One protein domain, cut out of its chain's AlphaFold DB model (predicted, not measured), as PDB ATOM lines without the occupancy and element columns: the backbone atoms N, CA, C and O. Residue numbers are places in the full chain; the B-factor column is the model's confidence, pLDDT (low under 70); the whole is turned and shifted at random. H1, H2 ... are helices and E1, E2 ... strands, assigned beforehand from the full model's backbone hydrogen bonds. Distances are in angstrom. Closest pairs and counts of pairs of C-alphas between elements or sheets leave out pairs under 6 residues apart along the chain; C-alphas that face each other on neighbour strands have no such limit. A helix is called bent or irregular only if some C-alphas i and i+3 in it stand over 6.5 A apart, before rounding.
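AT A GLANCE: This is residues 172 to 301 of the 333 residues of the protein "4Fe-4S dicluster domain-containing protein" of Salipiger thiooxidans (UniProt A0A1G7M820). A small parallel sheet of three strands, E2 E1 E3, forms the core between H3, which covers one face of it, and the long helix H5, whose residues 251 to 259 graze it. The first part of H5 reaches out past the sheet to the short helix H4, while H6, a long link and H7 lie on the side of edge strand E3. The printed part has 130 residues with seven named helices and three named strands, in the order H1 E1 H2 H3 E2 H4 H5 E3 H6 H7, and its class is mostly helix. It is compact, with a radius of gyration of the C-alphas of 14.6 A and spans of 44 by 30 by 29 A.

IN THESE COORDINATES: From Leu 172, at C-alpha (25.904, 4.909, 69.114), the printed part leads to H1, residues 180 to 185. E1, residues 192 to 197, begins at C-alpha (24.297, -3.372, 82.968) and is 16.2 A long. H2 is residues 199 to 203, and H3, residues 206 to 218, is 18.3 A long. E2 is residues 222 to 226, 12.4 A long, and H4 is residues 233 to 237. H5, residues 241 to 260, is the longest helix at 28.1 A, from C-alpha (53.014, 16.000, 81.066) to C-alpha (31.215, 2.559, 92.633). E3 is residues 265 to 268, 10.3 A long. H6 is residues 271 to 277; it is neither bent nor irregular, but only just: C-alphas 272 and 275 are 6.0 A apart. H7, residues 290 to 299, is 14.7 A long and ends at C-alpha (32.533, -20.638, 84.567).

HOW THE PARTS SIT: In the sheet, E1 is the inner strand, parallel to E2 at 34 degrees and to E3 at 24 degrees. N 195 and O 224 are 2.9 A apart, within hydrogen-bond range, as are N 196 and O 266 at 2.8 A. Residues 177 to 178 make a short parallel pairing with residues 225 to 226 of E2. H3 on one face of the sheet makes two layers, a sheet with a helix on one face; its height over the sheet is 9.4 A, and it runs along the strands, at 16 degrees to E1 on the local plane. The closest C-alphas of H3 and E2 are those of Tyr 213 and Pro 223, 6.0 A apart. E1, H2 H3, E2 form a strand-helix-strand unit, two parallel neighbour strands with helices between, and its crossover is right-handed. E2, H4 H5, E3 form a split unit, with E1 between its strands, also right-handed. H2 and H3 only just touch, only at the corner, with 3 pairs of C-alphas within 8 A. H5 touches H1 with residues 254 to 258 alone, at a shallow tilt of 31 degrees, the same way; Lys 184 and Asp 257 have the closest C-alphas, 6.8 A apart. H4 touches H5, the closest C-alphas being those of Ala 235 and Phe 244, 5.0 A apart. H6 is close to H5 but not clearly touching, about perpendicular at 90 degrees, with the C-alphas of Ala 248 and Glu 276 closest at 7.4 A. H7 only grazes the sheet with residues 290 to 293 and is apart from H6. Every O i to N i+4 pair is within hydrogen-bond range in H1, H2, H3, H4, H5 and H7; in H6 1 of 3 is, and 1 of 4 O i to N i+3 pairs.

THE WHOLE: The two C-alphas farthest apart, those of Ala 242 and Gly 301, are 46.2 A apart. The printed part has no cut. The link from H6 to H7, residues 278 to 289, is long. The mean pLDDT of the printed part is 76.9, and residues 269 to 301 are under 70; H7 has a mean of 37.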
ATOM      1  N   LEU A 172      26.723   5.929  68.467       89.62
ATOM      2  CA  LEU A 172      25.904   4.909  69.114       89.62
ATOM      3  C   LEU A 172      24.489   5.436  69.423       89.62
ATOM      4  O   LEU A 172      24.323   6.619  69.770       89.62
ATOM      5  N   PRO A 173      23.459   4.570  69.368       89.88
ATOM      6  CA  PRO A 173      22.103   4.952  69.744       89.88
ATOM      7  C   PRO A 173      22.069   5.429  71.200       89.88
ATOM      8  O   PRO A 173      22.881   5.016  72.028       89.88
ATOM      9  N   ARG A 174      21.142   6.336  71.537       89.81
ATOM     10  CA  ARG A 174      21.076   6.905  72.896       89.81
ATOM     11  C   ARG A 174      20.777   5.847  73.963       89.81
ATOM     12  O   ARG A 174      21.249   5.998  75.080       89.81
ATOM     13  N   SER A 175      20.072   4.774  73.600       90.25
ATOM     14  CA  SER A 175      19.805   3.617  74.465       90.25
ATOM     15  C   SER A 175      21.062   2.848  74.877       90.25
ATOM     16  O   SER A 175      21.065   2.235  75.935       90.25
ATOM     17  N   ALA A 176      22.129   2.907  74.076       92.62
ATOM     18  CA  ALA A 176      23.404   2.246  74.344       92.62
ATOM     19  C   ALA A 176      24.439   3.195  74.973       92.62
ATOM     20  O   ALA A 176      25.627   2.882  74.978       92.62
ATOM     21  N   ARG A 177      24.030   4.387  75.436       93.75
ATOM     22  CA  ARG A 177      24.932   5.418  75.971       93.75
ATOM     23  C   ARG A 177      24.499   5.893  77.348       93.75
ATOM     24  O   ARG A 177      23.317   6.152  77.560       93.75
ATOM     25  N   VAL A 178      25.477   6.136  78.214       93.88
ATOM     26  CA  VAL A 178      25.280   6.730  79.541       93.88
ATOM     27  C   VAL A 178      26.233   7.914  79.732       93.88
ATOM     28  O   VAL A 178      27.422   7.811  79.426       93.88
ATOM     29  N   SER A 179      25.720   9.067  80.167       93.12
ATOM     30  CA  SER A 179      26.567  10.212  80.529       93.12
ATOM     31  C   SER A 179      27.185  10.029  81.914       93.12
ATOM     32  O   SER A 179      26.694   9.249  82.729       93.12
ATOM     33  N   LEU A 180      28.231  10.797  82.224       91.06
ATOM     34  CA  LEU A 180      28.834  10.761  83.564       91.06
ATOM     35  C   LEU A 180      27.866  11.231  84.657       91.06
ATOM     36  O   LEU A 180      27.897  10.727  85.775       91.06
ATOM     37  N   SER A 181      26.986  12.184  84.342       89.69
ATOM     38  CA  SER A 181      25.940  12.626  85.268       89.69
ATOM     39  C   SER A 181      24.887  11.543  85.508       89.69
ATOM     40  O   SER A 181      24.490  11.325  86.650       89.69
ATOM     41  N   GLU A 182      24.470  10.837  84.451       90.06
ATOM     42  CA  GLU A 182      23.533   9.715  84.542       90.06
ATOM     43  C   GLU A 182      24.140   8.569  85.354       90.06
ATOM     44  O   GLU A 182      23.453   8.021  86.205       90.06
ATOM     45  N   LEU A 183      25.426   8.263  85.164       88.44
ATOM     46  CA  LEU A 183      26.125   7.208  85.902       88.44
ATOM     47  C   LEU A 183      26.102   7.430  87.425       88.44
ATOM     48  O   LEU A 183      25.975   6.469  88.174       88.44
ATOM     49  N   LYS A 184      26.169   8.688  87.885       86.06
ATOM     50  CA  LYS A 184      26.147   9.031  89.322       86.06
ATOM     51  C   LYS A 184      24.748   9.061  89.938       86.06
ATOM     52  O   LYS A 184      24.617   8.924  91.148       86.06
ATOM     53  N   GLN A 185      23.719   9.341  89.139       81.75
ATOM     54  CA  GLN A 185      22.367   9.630  89.639       81.75
ATOM     55  C   GLN A 185      21.376   8.497  89.382       81.75
ATOM     56  O   GLN A 185      20.345   8.410  90.047       81.75
ATOM     57  N   ARG A 186      21.639   7.663  88.376       72.88
ATOM     58  CA  ARG A 186      20.687   6.687  87.862       72.88
ATOM     59  C   ARG A 186      20.992   5.300  88.412       72.88
ATOM     60  O   ARG A 186      22.119   4.826  88.316       72.88
ATOM     61  N   ALA A 187      19.951   4.604  88.863       82.00
ATOM     62  CA  ALA A 187      20.014   3.156  89.021       82.00
ATOM     63  C   ALA A 187      20.235   2.516  87.641       82.00
ATOM     64  O   ALA A 187      19.412   2.668  86.728       82.00
ATOM     65  N   LEU A 188      21.379   1.856  87.465       87.56
ATOM     66  CA  LEU A 188      21.688   1.136  86.235       87.56
ATOM     67  C   LEU A 188      20.685  -0.018  86.037       87.56
ATOM     68  O   LEU A 188      20.196  -0.574  87.022       87.56
ATOM     69  N   PRO A 189      20.337  -0.368  84.784       88.62
ATOM     70  CA  PRO A 189      19.474  -1.515  84.524       88.62
ATOM     71  C   PRO A 189      20.106  -2.806  85.059       88.62
ATOM     72  O   PRO A 189      21.330  -2.915  85.163       88.62
ATOM     73  N   GLU A 190      19.276  -3.808  85.353       87.94
ATOM     74  CA  GLU A 190      19.779  -5.142  85.680       87.94
ATOM     75  C   GLU A 190      20.694  -5.655  84.559       87.94
ATOM     76  O   GLU A 190      20.415  -5.467  83.371       87.94
ATOM     77  N   ARG A 191      21.809  -6.288  84.946       91.19
ATOM     78  CA  ARG A 191      22.852  -6.779  84.026       91.19
ATOM     79  C   ARG A 191      23.488  -5.681  83.156       91.19
ATOM     80  O   ARG A 191      23.971  -5.976  82.061       91.19
ATOM     81  N   ALA A 192      23.510  -4.425  83.610       92.62
ATOM     82  CA  ALA A 192      24.297  -3.372  82.968       92.62
ATOM     83  C   ALA A 192      25.781  -3.760  82.870       92.62
ATOM     84  O   ALA A 192      26.343  -4.310  83.812       92.62
ATOM     85  N   PHE A 193      26.411  -3.430  81.743       93.50
ATOM     86  CA  PHE A 193      27.846  -3.604  81.529       93.50
ATOM     87  C   PHE A 193      28.427  -2.303  80.973       93.50
ATOM     88  O   PHE A 193      28.038  -1.864  79.888       93.50
ATOM     89  N   LEU A 194      29.338  -1.669  81.706       92.19
ATOM     90  CA  LEU A 194      29.910  -0.381  81.324       92.19
ATOM     91  C   LEU A 194      31.054  -0.573  80.324       92.19
ATOM     92  O   LEU A 194      31.982  -1.348  80.544       92.19
ATOM     93  N   VAL A 195      30.999   0.158  79.213       92.81
ATOM     94  CA  VAL A 195      32.044   0.134  78.186       92.81
ATOM     95  C   VAL A 195      32.672   1.514  78.064       92.81
ATOM     96  O   VAL A 195      32.081   2.458  77.528       92.81
ATOM     97  N   TRP A 196      33.902   1.618  78.544       91.06
ATOM     98  CA  TRP A 196      34.754   2.787  78.430       91.06
ATOM     99  C   TRP A 196      35.554   2.725  77.129       91.06
ATOM    100  O   TRP A 196      35.995   1.659  76.699       91.06
ATOM    101  N   ARG A 197      35.749   3.872  76.480       90.69
ATOM    102  CA  ARG A 197      36.463   3.971  75.201       90.69
ATOM    103  C   ARG A 197      37.432   5.133  75.240       90.69
ATOM    104  O   ARG A 197      37.083   6.192  75.763       90.69
ATOM    105  N   ASP A 198      38.581   4.964  74.608       88.31
ATOM    106  CA  ASP A 198      39.430   6.085  74.244       88.31
ATOM    107  C   ASP A 198      38.833   6.878  73.066       88.31
ATOM    108  O   ASP A 198      37.884   6.456  72.393       88.31
ATOM    109  N   TRP A 199      39.402   8.055  72.819       89.88
ATOM    110  CA  TRP A 199      38.928   8.956  71.778       89.88
ATOM    111  C   TRP A 199      39.067   8.383  70.364       89.88
ATOM    112  O   TRP A 199      38.192   8.627  69.532       89.88
ATOM    113  N   PHE A 200      40.113   7.597  70.094       89.44
ATOM    114  CA  PHE A 200      40.339   6.988  68.790       89.44
ATOM    115  C   PHE A 200      39.314   5.886  68.525       89.44
ATOM    116  O   PHE A 200      38.625   5.924  67.503       89.44
ATOM    117  N   SER A 201      39.134   4.955  69.472       88.62
ATOM    118  CA  SER A 201      38.121   3.899  69.341       88.62
ATOM    119  C   SER A 201      36.721   4.487  69.209       88.62
ATOM    120  O   SER A 201      35.938   4.025  68.385       88.62
ATOM    121  N   ALA A 202      36.401   5.532  69.981       91.81
ATOM    122  CA  ALA A 202      35.097   6.184  69.928       91.81
ATOM    123  C   ALA A 202      34.823   6.889  68.586       91.81
ATOM    124  O   ALA A 202      33.697   6.803  68.091       91.81
ATOM    125  N   LEU A 203      35.818   7.579  68.016       92.31
ATOM    126  CA  LEU A 203      35.659   8.387  66.801       92.31
ATOM    127  C   LEU A 203      35.846   7.618  65.500       92.31
ATOM    128  O   LEU A 203      35.222   8.002  64.518       92.31
ATOM    129  N   TYR A 204      36.687   6.586  65.466       92.00
ATOM    130  CA  TYR A 204      37.109   5.955  64.210       92.00
ATOM    131  C   TYR A 204      36.764   4.465  64.152       92.00
ATOM    132  O   TYR A 204      36.345   3.974  63.105       92.00
ATOM    133  N   ASP A 205      36.826   3.746  65.276       90.44
ATOM    134  CA  ASP A 205      36.594   2.298  65.292       90.44
ATOM    135  C   ASP A 205      35.128   1.926  65.573       90.44
ATOM    136  O   ASP A 205      34.744   1.398  66.619       90.44
ATOM    137  N   GLY A 206      34.259   2.232  64.609       90.44
ATOM    138  CA  GLY A 206      32.842   1.880  64.703       90.44
ATOM    139  C   GLY A 206      32.571   0.375  64.588       90.44
ATOM    140  O   GLY A 206      31.505  -0.073  65.009       90.44
ATOM    141  N   ALA A 207      33.487  -0.399  63.997       90.31
ATOM    142  CA  ALA A 207      33.330  -1.844  63.841       90.31
ATOM    143  C   ALA A 207      33.490  -2.550  65.187       90.31
ATOM    144  O   ALA A 207      32.540  -3.189  65.638       90.31
ATOM    145  N   THR A 208      34.599  -2.304  65.890       89.69
ATOM    146  CA  THR A 208      34.841  -2.871  67.223       89.69
ATOM    147  C   THR A 208      33.746  -2.475  68.208       89.69
ATOM    148  O   THR A 208      33.275  -3.306  68.979       89.69
ATOM    149  N   GLN A 209      33.256  -1.231  68.155       91.50
ATOM    150  CA  GLN A 209      32.140  -0.802  69.006       91.50
ATOM    151  C   GLN A 209      30.864  -1.627  68.778       91.50
ATOM    152  O   GLN A 209      30.185  -1.990  69.740       91.50
ATOM    153  N   ARG A 210      30.526  -1.938  67.519       91.88
ATOM    154  CA  ARG A 210      29.365  -2.782  67.199       91.88
ATOM    155  C   ARG A 210      29.580  -4.224  67.632       91.88
ATOM    156  O   ARG A 210      28.646  -4.818  68.160       91.88
ATOM    157  N   ASP A 211      30.779  -4.758  67.439       91.44
ATOM    158  CA  ASP A 211      31.097  -6.139  67.798       91.44
ATOM    159  C   ASP A 211      31.068  -6.335  69.319       91.44
ATOM    160  O   ASP A 211      30.482  -7.304  69.800       91.44
ATOM    161  N   VAL A 212      31.586  -5.370  70.090       91.00
ATOM    162  CA  VAL A 212      31.487  -5.360  71.560       91.00
ATOM    163  C   VAL A 212      30.036  -5.248  72.014       91.00
ATOM    164  O   VAL A 212      29.610  -6.011  72.880       91.00
ATOM    165  N   TYR A 213      29.250  -4.347  71.413       93.31
ATOM    166  CA  TYR A 213      27.823  -4.225  71.720       93.31
ATOM    167  C   TYR A 213      27.091  -5.555  71.476       93.31
ATOM    168  O   TYR A 213      26.420  -6.067  72.367       93.31
ATOM    169  N   GLN A 214      27.263  -6.150  70.292       92.31
ATOM    170  CA  GLN A 214      26.611  -7.409  69.925       92.31
ATOM    171  C   GLN A 214      27.072  -8.580  70.795       92.31
ATOM    172  O   GLN A 214      26.242  -9.398  71.188       92.31
ATOM    173  N   GLY A 215      28.368  -8.655  71.107       91.75
ATOM    174  CA  GLY A 215      28.938  -9.683  71.972       91.75
ATOM    175  C   GLY A 215      28.366  -9.625  73.385       91.75
ATOM    176  O   GLY A 215      27.865 -10.627  73.880       91.75
ATOM    177  N   LEU A 216      28.353  -8.444  74.009       91.44
ATOM    178  CA  LEU A 216      27.808  -8.272  75.358       91.44
ATOM    179  C   LEU A 216      26.295  -8.518  75.407       91.44
ATOM    180  O   LEU A 216      25.817  -9.200  76.309       91.44
ATOM    181  N   THR A 217      25.541  -8.045  74.409       93.19
ATOM    182  CA  THR A 217      24.106  -8.355  74.299       93.19
ATOM    183  C   THR A 217      23.857  -9.857  74.150       93.19
ATOM    184  O   THR A 217      22.928 -10.387  74.753       93.19
ATOM    185  N   ALA A 218      24.692 -10.565  73.387       92.50
ATOM    186  CA  ALA A 218      24.596 -12.014  73.234       92.50
ATOM    187  C   ALA A 218      24.859 -12.789  74.537       92.50
ATOM    188  O   ALA A 218      24.289 -13.861  74.721       92.50
ATOM    189  N   LEU A 219      25.672 -12.238  75.441       91.00
ATOM    190  CA  LEU A 219      25.913 -12.768  76.792       91.00
ATOM    191  C   LEU A 219      24.816 -12.340  77.795       91.00
ATOM    192  O   LEU A 219      24.892 -12.588  78.997       91.00
ATOM    193  N   GLY A 220      23.760 -11.680  77.313       91.50
ATOM    194  CA  GLY A 220      22.635 -11.225  78.126       91.50
ATOM    195  C   GLY A 220      22.928  -9.975  78.954       91.50
ATOM    196  O   GLY A 220      22.148  -9.658  79.848       91.50
ATOM    197  N   TYR A 221      24.033  -9.272  78.706       94.38
ATOM    198  CA  TYR A 221      24.293  -7.978  79.332       94.38
ATOM    199  C   TYR A 221      23.583  -6.843  78.590       94.38
ATOM    200  O   TYR A 221      23.285  -6.928  77.395       94.38
ATOM    201  N   VAL A 222      23.370  -5.736  79.299       94.81
ATOM    202  CA  VAL A 222      22.942  -4.454  78.735       94.81
ATOM    203  C   VAL A 222      24.180  -3.559  78.593       94.81
ATOM    204  O   VAL A 222      24.552  -2.883  79.555       94.81
ATOM    205  N   PRO A 223      24.864  -3.556  77.429       95.25
ATOM    206  CA  PRO A 223      26.063  -2.751  77.232       95.25
ATOM    207  C   PRO A 223      25.726  -1.258  77.200       95.25
ATOM    208  O   PRO A 223      24.966  -0.786  76.350       95.25
ATOM    209  N   LEU A 224      26.342  -0.505  78.106       95.38
ATOM    210  CA  LEU A 224      26.222   0.941  78.215       95.38
ATOM    211  C   LEU A 224      27.582   1.577  77.952       95.38
ATOM    212  O   LEU A 224      28.503   1.497  78.761       95.38
ATOM    213  N   PHE A 225      27.704   2.244  76.809       94.69
ATOM    214  CA  PHE A 225      28.907   2.982  76.470       94.69
ATOM    215  C   PHE A 225      28.927   4.304  77.220       94.69
ATOM    216  O   PHE A 225      28.088   5.183  76.985       94.69
ATOM    217  N   VAL A 226      29.907   4.450  78.103       93.25
ATOM    218  CA  VAL A 226      30.070   5.669  78.887       93.25
ATOM    219  C   VAL A 226      30.505   6.810  77.964       93.25
ATOM    220  O   VAL A 226      31.140   6.610  76.914       93.25
ATOM    221  N   GLU A 227      30.091   8.025  78.318       92.50
ATOM    222  CA  GLU A 227      30.580   9.254  77.707       92.50
ATOM    223  C   GLU A 227      32.113   9.249  77.652       92.50
ATOM    224  O   GLU A 227      32.792   9.037  78.655       92.50
ATOM    225  N   MET A 228      32.654   9.443  76.447       91.75
ATOM    226  CA  MET A 228      34.091   9.365  76.216       91.75
ATOM    227  C   MET A 228      34.784  10.590  76.812       91.75
ATOM    228  O   MET A 228      34.402  11.733  76.539       91.75
ATOM    229  N   LEU A 229      35.825  10.326  77.596       90.31
ATOM    230  CA  LEU A 229      36.745  11.325  78.111       90.31
ATOM    231  C   LEU A 229      38.101  11.176  77.418       90.31
ATOM    232  O   LEU A 229      38.557  10.049  77.207       90.31
ATOM    233  N   PRO A 230      38.772  12.294  77.096       90.00
ATOM    234  CA  PRO A 230      40.112  12.232  76.557       90.00
ATOM    235  C   PRO A 230      41.047  11.689  77.632       90.00
ATOM    236  O   PRO A 230      40.976  12.053  78.806       90.00
ATOM    237  N   ALA A 231      41.904  10.787  77.192       83.62
ATOM    238  CA  ALA A 231      42.631   9.877  78.054       83.62
ATOM    239  C   ALA A 231      44.082  10.346  78.287       83.62
ATOM    240  O   ALA A 231      44.761   9.884  79.199       83.62
ATOM    241  N   GLY A 232      44.551  11.290  77.464       87.56
ATOM    242  CA  GLY A 232      45.908  11.818  77.495       87.56
ATOM    243  C   GLY A 232      46.926  10.920  76.800       87.56
ATOM    244  O   GLY A 232      48.117  11.084  77.024       87.56
ATOM    245  N   LYS A 233      46.505   9.970  75.963       85.19
ATOM    246  CA  LYS A 233      47.415   9.080  75.232       85.19
ATOM    247  C   LYS A 233      48.392   9.888  74.382       85.19
ATOM    248  O   LYS A 233      49.601   9.703  74.491       85.19
ATOM    249  N   VAL A 234      47.867  10.822  73.591       90.38
ATOM    250  CA  VAL A 234      48.692  11.681  72.736       90.38
ATOM    251  C   VAL A 234      49.556  12.587  73.603       90.38
ATOM    252  O   VAL A 234      50.761  12.680  73.376       90.38
ATOM    253  N   ALA A 235      48.970  13.222  74.620       91.69
ATOM    254  CA  ALA A 235      49.718  14.087  75.529       91.69
ATOM    255  C   ALA A 235      50.870  13.354  76.232       91.69
ATOM    256  O   ALA A 235      51.989  13.862  76.297       91.69
ATOM    257  N   GLY A 236      50.629  12.133  76.703       88.81
ATOM    258  CA  GLY A 236      51.622  11.286  77.349       88.81
ATOM    259  C   GLY A 236      52.761  10.910  76.407       88.81
ATOM    260  O   GLY A 236      53.923  11.061  76.785       88.81
ATOM    261  N   ASP A 237      52.443  10.479  75.185       89.06
ATOM    262  CA  ASP A 237      53.433  10.057  74.188       89.06
ATOM    263  C   ASP A 237      54.246  11.238  73.630       89.06
ATOM    264  O   ASP A 237      55.455  11.118  73.425       89.06
ATOM    265  N   LEU A 238      53.612  12.402  73.447       92.56
ATOM    266  CA  LEU A 238      54.261  13.626  72.961       92.56
ATOM    267  C   LEU A 238      54.933  14.449  74.076       92.56
ATOM    268  O   LEU A 238      55.459  15.535  73.824       92.56
ATOM    269  N   GLY A 239      54.952  13.954  75.314       91.50
ATOM    270  CA  GLY A 239      55.626  14.617  76.431       91.50
ATOM    271  C   GLY A 239      54.922  15.873  76.961       91.50
ATOM    272  O   GLY A 239      55.552  16.665  77.657       91.50
ATOM    273  N   ASP A 240      53.634  16.076  76.672       92.75
ATOM    274  CA  ASP A 240      52.788  17.047  77.380       92.75
ATOM    275  C   ASP A 240      52.338  16.462  78.731       92.75
ATOM    276  O   ASP A 240      51.261  15.883  78.888       92.75
ATOM    277  N   ARG A 241      53.215  16.589  79.732       87.31
ATOM    278  CA  ARG A 241      53.014  16.000  81.066       87.31
ATOM    279  C   ARG A 241      51.844  16.619  81.824       87.31
ATOM    280  O   ARG A 241      51.127  15.897  82.514       87.31
ATOM    281  N   ALA A 242      51.643  17.927  81.685       90.00
ATOM    282  CA  ALA A 242      50.555  18.632  82.352       90.00
ATOM    283  C   ALA A 242      49.199  18.266  81.733       90.00
ATOM    284  O   ALA A 242      48.251  17.959  82.462       90.00
ATOM    285  N   GLY A 243      49.116  18.240  80.395       90.00
ATOM    286  CA  GLY A 243      47.927  17.790  79.675       90.00
ATOM    287  C   GLY A 243      47.576  16.343  80.004       90.00
ATOM    288  O   GLY A 243      46.426  16.061  80.348       90.00
ATOM    289  N   PHE A 244      48.573  15.453  79.997       89.12
ATOM    290  CA  PHE A 244      48.414  14.054  80.389       89.12
ATOM    291  C   PHE A 244      47.833  13.918  81.800       89.12
ATOM    292  O   PHE A 244      46.761  13.341  81.951       89.12
ATOM    293  N   ALA A 245      48.477  14.507  82.814       85.31
ATOM    294  CA  ALA A 245      48.034  14.390  84.206       85.31
ATOM    295  C   ALA A 245      46.599  14.905  84.411       85.31
ATOM    296  O   ALA A 245      45.805  14.300  85.132       85.31
ATOM    297  N   LYS A 246      46.231  16.003  83.737       89.75
ATOM    298  CA  LYS A 246      44.879  16.571  83.806       89.75
ATOM    299  C   LYS A 246      43.825  15.658  83.177       89.75
ATOM    300  O   LYS A 246      42.740  15.509  83.738       89.75
ATOM    301  N   MET A 247      44.104  15.105  81.997       89.06
ATOM    302  CA  MET A 247      43.177  14.218  81.286       89.06
ATOM    303  C   MET A 247      43.040  12.874  81.998       89.06
ATOM    304  O   MET A 247      41.925  12.449  82.301       89.06
ATOM    305  N   ALA A 248      44.168  12.271  82.360       84.00
ATOM    306  CA  ALA A 248      44.203  10.997  83.051       84.00
ATOM    307  C   ALA A 248      43.530  11.079  84.430       84.00
ATOM    308  O   ALA A 248      42.665  10.263  84.731       84.00
ATOM    309  N   GLY A 249      43.789  12.135  85.213       84.50
ATOM    310  CA  GLY A 249      43.120  12.342  86.503       84.50
ATOM    311  C   GLY A 249      41.593  12.451  86.396       84.50
ATOM    312  O   GLY A 249      40.871  11.911  87.232       84.50
ATOM    313  N   ARG A 250      41.074  13.092  85.336       89.31
ATOM    314  CA  ARG A 250      39.623  13.151  85.072       89.31
ATOM    315  C   ARG A 250      39.044  11.784  84.731       89.31
ATOM    316  O   ARG A 250      37.952  11.462  85.190       89.31
ATOM    317  N   LEU A 251      39.756  11.002  83.925       87.56
ATOM    318  CA  LEU A 251      39.316   9.667  83.546       87.56
ATOM    319  C   LEU A 251      39.376   8.695  84.728       87.56
ATOM    320  O   LEU A 251      38.415   7.971  84.939       87.56
ATOM    321  N   VAL A 252      40.422   8.735  85.558       83.75
ATOM    322  CA  VAL A 252      40.515   7.937  86.795       83.75
ATOM    323  C   VAL A 252      39.366   8.252  87.757       83.75
ATOM    324  O   VAL A 252      38.780   7.337  88.334       83.75
ATOM    325  N   ALA A 253      39.006   9.530  87.906       85.44
ATOM    326  CA  ALA A 253      37.858   9.923  88.720       85.44
ATOM    327  C   ALA A 253      36.542   9.349  88.165       85.44
ATOM    328  O   ALA A 253      35.767   8.766  88.915       85.44
ATOM    329  N   ALA A 254      36.324   9.442  86.849       87.38
ATOM    330  CA  ALA A 254      35.135   8.888  86.201       87.38
ATOM    331  C   ALA A 254      35.068   7.355  86.292       87.38
ATOM    332  O   ALA A 254      34.015   6.795  86.573       87.38
ATOM    333  N   LEU A 255      36.199   6.685  86.097       85.25
ATOM    334  CA  LEU A 255      36.338   5.243  86.254       85.25
ATOM    335  C   LEU A 255      36.014   4.801  87.690       85.25
ATOM    336  O   LEU A 255      35.315   3.817  87.897       85.25
ATOM    337  N   SER A 256      36.427   5.590  88.685       84.19
ATOM    338  CA  SER A 256      36.081   5.349  90.092       84.19
ATOM    339  C   SER A 256      34.576   5.505  90.356       84.19
ATOM    340  O   SER A 256      34.011   4.725  91.119       84.19
ATOM    341  N   ASP A 257      33.907   6.460  89.697       84.50
ATOM    342  CA  ASP A 257      32.441   6.566  89.729       84.50
ATOM    343  C   ASP A 257      31.769   5.331  89.089       84.50
ATOM    344  O   ASP A 257      30.748   4.852  89.582       84.50
ATOM    345  N   GLY A 258      32.354   4.792  88.013       84.19
ATOM    346  CA  GLY A 258      31.929   3.540  87.380       84.19
ATOM    347  C   GLY A 258      32.040   2.339  88.300       84.19
ATOM    348  O   GLY A 258      31.051   1.645  88.524       84.19
ATOM    349  N   ALA A 259      33.210   2.148  88.902       83.44
ATOM    350  CA  ALA A 259      33.456   1.079  89.859       83.44
ATOM    351  C   ALA A 259      32.497   1.148  91.063       83.44
ATOM    352  O   ALA A 259      31.996   0.120  91.518       83.44
ATOM    353  N   ALA A 260      32.169   2.356  91.541       84.50
ATOM    354  CA  ALA A 260      31.215   2.559  92.633       84.50
ATOM    355  C   ALA A 260      29.775   2.130  92.289       84.50
ATOM    356  O   ALA A 260      28.985   1.870  93.196       84.50
ATOM    357  N   SER A 261      29.426   2.019  91.002       82.88
ATOM    358  CA  SER A 261      28.110   1.532  90.566       82.88
ATOM    359  C   SER A 261      27.919   0.020  90.753       82.88
ATOM    360  O   SER A 261      26.788  -0.462  90.701       82.88
ATOM    361  N   GLY A 262      29.008  -0.737  90.943       83.00
ATOM    362  CA  GLY A 262      28.992  -2.198  91.058       83.00
ATOM    363  C   GLY A 262      28.725  -2.951  89.747       83.00
ATOM    364  O   GLY A 262      28.730  -4.180  89.748       83.00
ATOM    365  N   ALA A 263      28.502  -2.251  88.629       85.38
ATOM    366  CA  ALA A 263      28.359  -2.878  87.320       85.38
ATOM    367  C   ALA A 263      29.723  -3.360  86.786       85.38
ATOM    368  O   ALA A 263      30.717  -2.642  86.926       85.38
ATOM    369  N   PRO A 264      29.794  -4.532  86.124       87.94
ATOM    370  CA  PRO A 264      30.985  -4.944  85.391       87.94
ATOM    371  C   PRO A 264      31.376  -3.900  84.343       87.94
ATOM    372  O   PRO A 264      30.512  -3.341  83.660       87.94
ATOM    373  N   GLU A 265      32.675  -3.653  84.192       86.69
ATOM    374  CA  GLU A 265      33.184  -2.632  83.282       86.69
ATOM    375  C   GLU A 265      34.395  -3.098  82.469       86.69
ATOM    376  O   GLU A 265      35.214  -3.897  82.925       86.69
ATOM    377  N   VAL A 266      34.519  -2.578  81.244       86.31
ATOM    378  CA  VAL A 266      35.672  -2.805  80.362       86.31
ATOM    379  C   VAL A 266      36.108  -1.509  79.694       86.31
ATOM    380  O   VAL A 266      35.289  -0.650  79.379       86.31
ATOM    381  N   LEU A 267      37.405  -1.392  79.429       82.75
ATOM    382  CA  LEU A 267      38.026  -0.230  78.807       82.75
ATOM    383  C   LEU A 267      38.712  -0.608  77.495       82.75
ATOM    384  O   LEU A 267      39.487  -1.565  77.442       82.75
ATOM    385  N   LEU A 268      38.405   0.143  76.437       82.06
ATOM    386  CA  LEU A 268      38.852  -0.104  75.069       82.06
ATOM    387  C   LEU A 268      39.748   1.041  74.557       82.06
ATOM    388  O   LEU A 268      39.290   2.187  74.566       82.06
ATOM    389  N   PRO A 269      40.969   0.755  74.059       69.25
ATOM    390  CA  PRO A 269      41.699  -0.514  74.136       69.25
ATOM    391  C   PRO A 269      42.323  -0.729  75.527       69.25
ATOM    392  O   PRO A 269      42.670   0.220  76.229       69.25
ATOM    393  N   GLN A 270      42.532  -1.992  75.914       54.34
ATOM    394  CA  GLN A 270      43.014  -2.370  77.258       54.34
ATOM    395  C   GLN A 270      44.412  -1.828  77.612       54.34
ATOM    396  O   GLN A 270      44.770  -1.711  78.783       54.34
ATOM    397  N   GLU A 271      45.197  -1.451  76.602       56.97
ATOM    398  CA  GLU A 271      46.540  -0.865  76.726       56.97
ATOM    399  C   GLU A 271      46.547   0.436  77.543       56.97
ATOM    400  O   GLU A 271      47.568   0.833  78.113       56.97
ATOM    401  N   PHE A 272      45.382   1.084  77.599       52.38
ATOM    402  CA  PHE A 272      45.138   2.340  78.277       52.38
ATOM    403  C   PHE A 272      45.200   2.216  79.816       52.38
ATOM    404  O   PHE A 272      45.791   3.066  80.479       52.38
ATOM    405  N   LEU A 273      44.694   1.120  80.394       48.44
ATOM    406  CA  LEU A 273      44.663   0.921  81.851       48.44
ATOM    407  C   LEU A 273      46.074   0.709  82.441       48.44
ATOM    408  O   LEU A 273      46.403   1.199  83.522       48.44
ATOM    409  N   ALA A 274      46.942   0.000  81.714       44.59
ATOM    410  CA  ALA A 274      48.254  -0.420  82.211       44.59
ATOM    411  C   ALA A 274      49.253   0.737  82.409       44.59
ATOM    412  O   ALA A 274      50.195   0.604  83.193       44.59
ATOM    413  N   ALA A 275      49.086   1.858  81.698       47.47
ATOM    414  CA  ALA A 275      49.953   3.028  81.844       47.47
ATOM    415  C   ALA A 275      49.640   3.838  83.115       47.47
ATOM    416  O   ALA A 275      50.568   4.352  83.742       47.47
ATOM    417  N   GLU A 276      48.365   3.893  83.502       43.69
ATOM    418  CA  GLU A 276      47.865   4.727  84.598       43.69
ATOM    419  C   GLU A 276      47.874   3.991  85.944       43.69
ATOM    420  O   GLU A 276      48.363   4.518  86.944       43.69
ATOM    421  N   VAL A 277      47.478   2.710  85.957       42.03
ATOM    422  CA  VAL A 277      47.536   1.856  87.160       42.03
ATOM    423  C   VAL A 277      48.974   1.690  87.668       42.03
ATOM    424  O   VAL A 277      49.207   1.610  88.872       42.03
ATOM    425  N   ARG A 278      49.977   1.713  86.778       42.03
ATOM    426  CA  ARG A 278      51.395   1.587  87.165       42.03
ATOM    427  C   ARG A 278      52.016   2.863  87.743       42.03
ATOM    428  O   ARG A 278      53.090   2.766  88.330       42.03
ATOM    429  N   ARG A 279      51.408   4.044  87.562       42.22
ATOM    430  CA  ARG A 279      52.018   5.343  87.917       42.22
ATOM    431  C   ARG A 279      51.541   5.960  89.236       42.22
ATOM    432  O   ARG A 279      52.058   7.014  89.591       42.22
ATOM    433  N   GLY A 280      50.651   5.311  89.992       33.12
ATOM    434  CA  GLY A 280      50.330   5.766  91.355       33.12
ATOM    435  C   GLY A 280      48.896   5.565  91.842       33.12
ATOM    436  O   GLY A 280      48.595   5.969  92.960       33.12
ATOM    437  N   ALA A 281      48.008   4.934  91.072       35.50
ATOM    438  CA  ALA A 281      46.672   4.583  91.559       35.50
ATOM    439  C   ALA A 281      46.710   3.282  92.387       35.50
ATOM    440  O   ALA A 281      46.203   2.239  91.974       35.50
ATOM    441  N   THR A 282      47.335   3.325  93.566       29.62
ATOM    442  CA  THR A 282      47.161   2.297  94.601       29.62
ATOM    443  C   THR A 282      45.726   2.381  95.117       29.62
ATOM    444  O   THR A 282      45.438   3.161  96.021       29.62
ATOM    445  N   GLY A 283      44.805   1.644  94.497       34.97
ATOM    446  CA  GLY A 283      43.399   1.634  94.913       34.97
ATOM    447  C   GLY A 283      42.377   1.320  93.827       34.97
ATOM    448  O   GLY A 283      41.191   1.302  94.135       34.97
ATOM    449  N   TYR A 284      42.788   1.068  92.580       37.38
ATOM    450  CA  TYR A 284      41.835   0.689  91.539       37.38
ATOM    451  C   TYR A 284      41.409  -0.788  91.708       37.38
ATOM    452  O   TYR A 284      42.273  -1.663  91.581       37.38
ATOM    453  N   PRO A 285      40.127  -1.108  91.996       37.16
ATOM    454  CA  PRO A 285      39.643  -2.485  91.940       37.16
ATOM    455  C   PRO A 285      39.743  -2.957  90.489       37.16
ATOM    456  O   PRO A 285      39.372  -2.223  89.584       37.16
ATOM    457  N   ALA A 286      40.322  -4.136  90.264       39.06
ATOM    458  CA  ALA A 286      40.676  -4.643  88.942       39.06
ATOM    459  C   ALA A 286      39.582  -4.383  87.885       39.06
ATOM    460  O   ALA A 286      38.594  -5.107  87.819       39.06
ATOM    461  N   CYS A 287      39.785  -3.384  87.013       38.00
ATOM    462  CA  CYS A 287      39.157  -3.389  85.694       38.00
ATOM    463  C   CYS A 287      39.550  -4.732  85.086       38.00
ATOM    464  O   CYS A 287      40.746  -4.986  84.895       38.00
ATOM    465  N   LEU A 288      38.569  -5.607  84.871       36.00
ATOM    466  CA  LEU A 288      38.820  -6.957  84.395       36.00
ATOM    467  C   LEU A 288      39.642  -6.847  83.100       36.00
ATOM    468  O   LEU A 288      39.195  -6.222  82.126       36.00
ATOM    469  N   PRO A 289      40.850  -7.439  83.039       37.31
ATOM    470  CA  PRO A 289      41.436  -7.768  81.750       37.31
ATOM    471  C   PRO A 289      40.351  -8.512  80.965       37.31
ATOM    472  O   PRO A 289      39.629  -9.318  81.550       37.31
ATOM    473  N   GLY A 290      40.186  -8.252  79.669       34.59
ATOM    474  CA  GLY A 290      39.103  -8.836  78.863       34.59
ATOM    475  C   GLY A 290      39.083 -10.371  78.910       34.59
ATOM    476  O   GLY A 290      38.070 -10.995  78.620       34.59
ATOM    477  N   THR A 291      40.190 -10.977  79.347       31.50
ATOM    478  CA  THR A 291      40.335 -12.403  79.632       31.50
ATOM    479  C   THR A 291      39.615 -12.872  80.901       31.50
ATOM    480  O   THR A 291      39.181 -14.015  80.931       31.50
ATOM    481  N   HIS A 292      39.457 -12.040  81.935       30.39
ATOM    482  CA  HIS A 292      38.774 -12.425  83.177       30.39
ATOM    483  C   HIS A 292      37.251 -12.418  83.034       30.39
ATOM    484  O   HIS A 292      36.623 -13.384  83.452       30.39
ATOM    485  N   ALA A 293      36.672 -11.419  82.357       36.50
ATOM    486  CA  ALA A 293      35.237 -11.417  82.058       36.50
ATOM    487  C   ALA A 293      34.844 -12.632  81.195       36.50
ATOM    488  O   ALA A 293      33.848 -13.290  81.463       36.50
ATOM    489  N   ALA A 294      35.674 -12.993  80.206       33.69
ATOM    490  CA  ALA A 294      35.463 -14.190  79.392       33.69
ATOM    491  C   ALA A 294      35.640 -15.506  80.180       33.69
ATOM    492  O   ALA A 294      34.970 -16.489  79.874       33.69
ATOM    493  N   ALA A 295      36.526 -15.534  81.184       33.75
ATOM    494  CA  ALA A 295      36.759 -16.705  82.027       33.75
ATOM    495  C   ALA A 295      35.643 -16.915  83.065       33.75
ATOM    496  O   ALA A 295      35.209 -18.047  83.263       33.75
ATOM    497  N   GLU A 296      35.139 -15.846  83.689       37.72
ATOM    498  CA  GLU A 296      34.006 -15.913  84.623       37.72
ATOM    499  C   GLU A 296      32.705 -16.318  83.916       37.72
ATOM    500  O   GLU A 296      31.957 -17.136  84.448       37.72
ATOM    501  N   ASP A 297      32.473 -15.856  82.684       44.94
ATOM    502  CA  ASP A 297      31.279 -16.219  81.906       44.94
ATOM    503  C   ASP A 297      31.331 -17.679  81.398       44.94
ATOM    504  O   ASP A 297      30.317 -18.382  81.370       44.94
ATOM    505  N   GLN A 298      32.536 -18.197  81.103       42.34
ATOM    506  CA  GLN A 298      32.767 -19.628  80.850       42.34
ATOM    507  C   GLN A 298      32.472 -20.486  82.088       42.34
ATOM    508  O   GLN A 298      31.905 -21.573  81.960       42.34
ATOM    509  N   ILE A 299      32.830 -19.994  83.280       40.44
ATOM    510  CA  ILE A 299      32.533 -20.638  84.567       40.44
ATOM    511  C   ILE A 299      31.022 -20.607  84.859       40.44
ATOM    512  O   ILE A 299      30.494 -21.559  85.433       40.44
ATOM    513  N   GLN A 300      30.305 -19.573  84.408       46.84
ATOM    514  CA  GLN A 300      28.846 -19.443  84.542       46.84
ATOM    515  C   GLN A 300      28.043 -20.173  83.444       46.84
ATOM    516  O   GLN A 300      26.814 -20.127  83.440       46.84
ATOM    517  N   GLY A 301      28.706 -20.895  82.531       35.59
ATOM    518  CA  GLY A 301      28.050 -21.708  81.501       35.59
ATOM    519  C   GLY A 301      27.498 -20.914  80.311       35.59
ATOM    520  O   GLY A 301      26.819 -21.487  79.454       35.59
TER     521      GLY A 301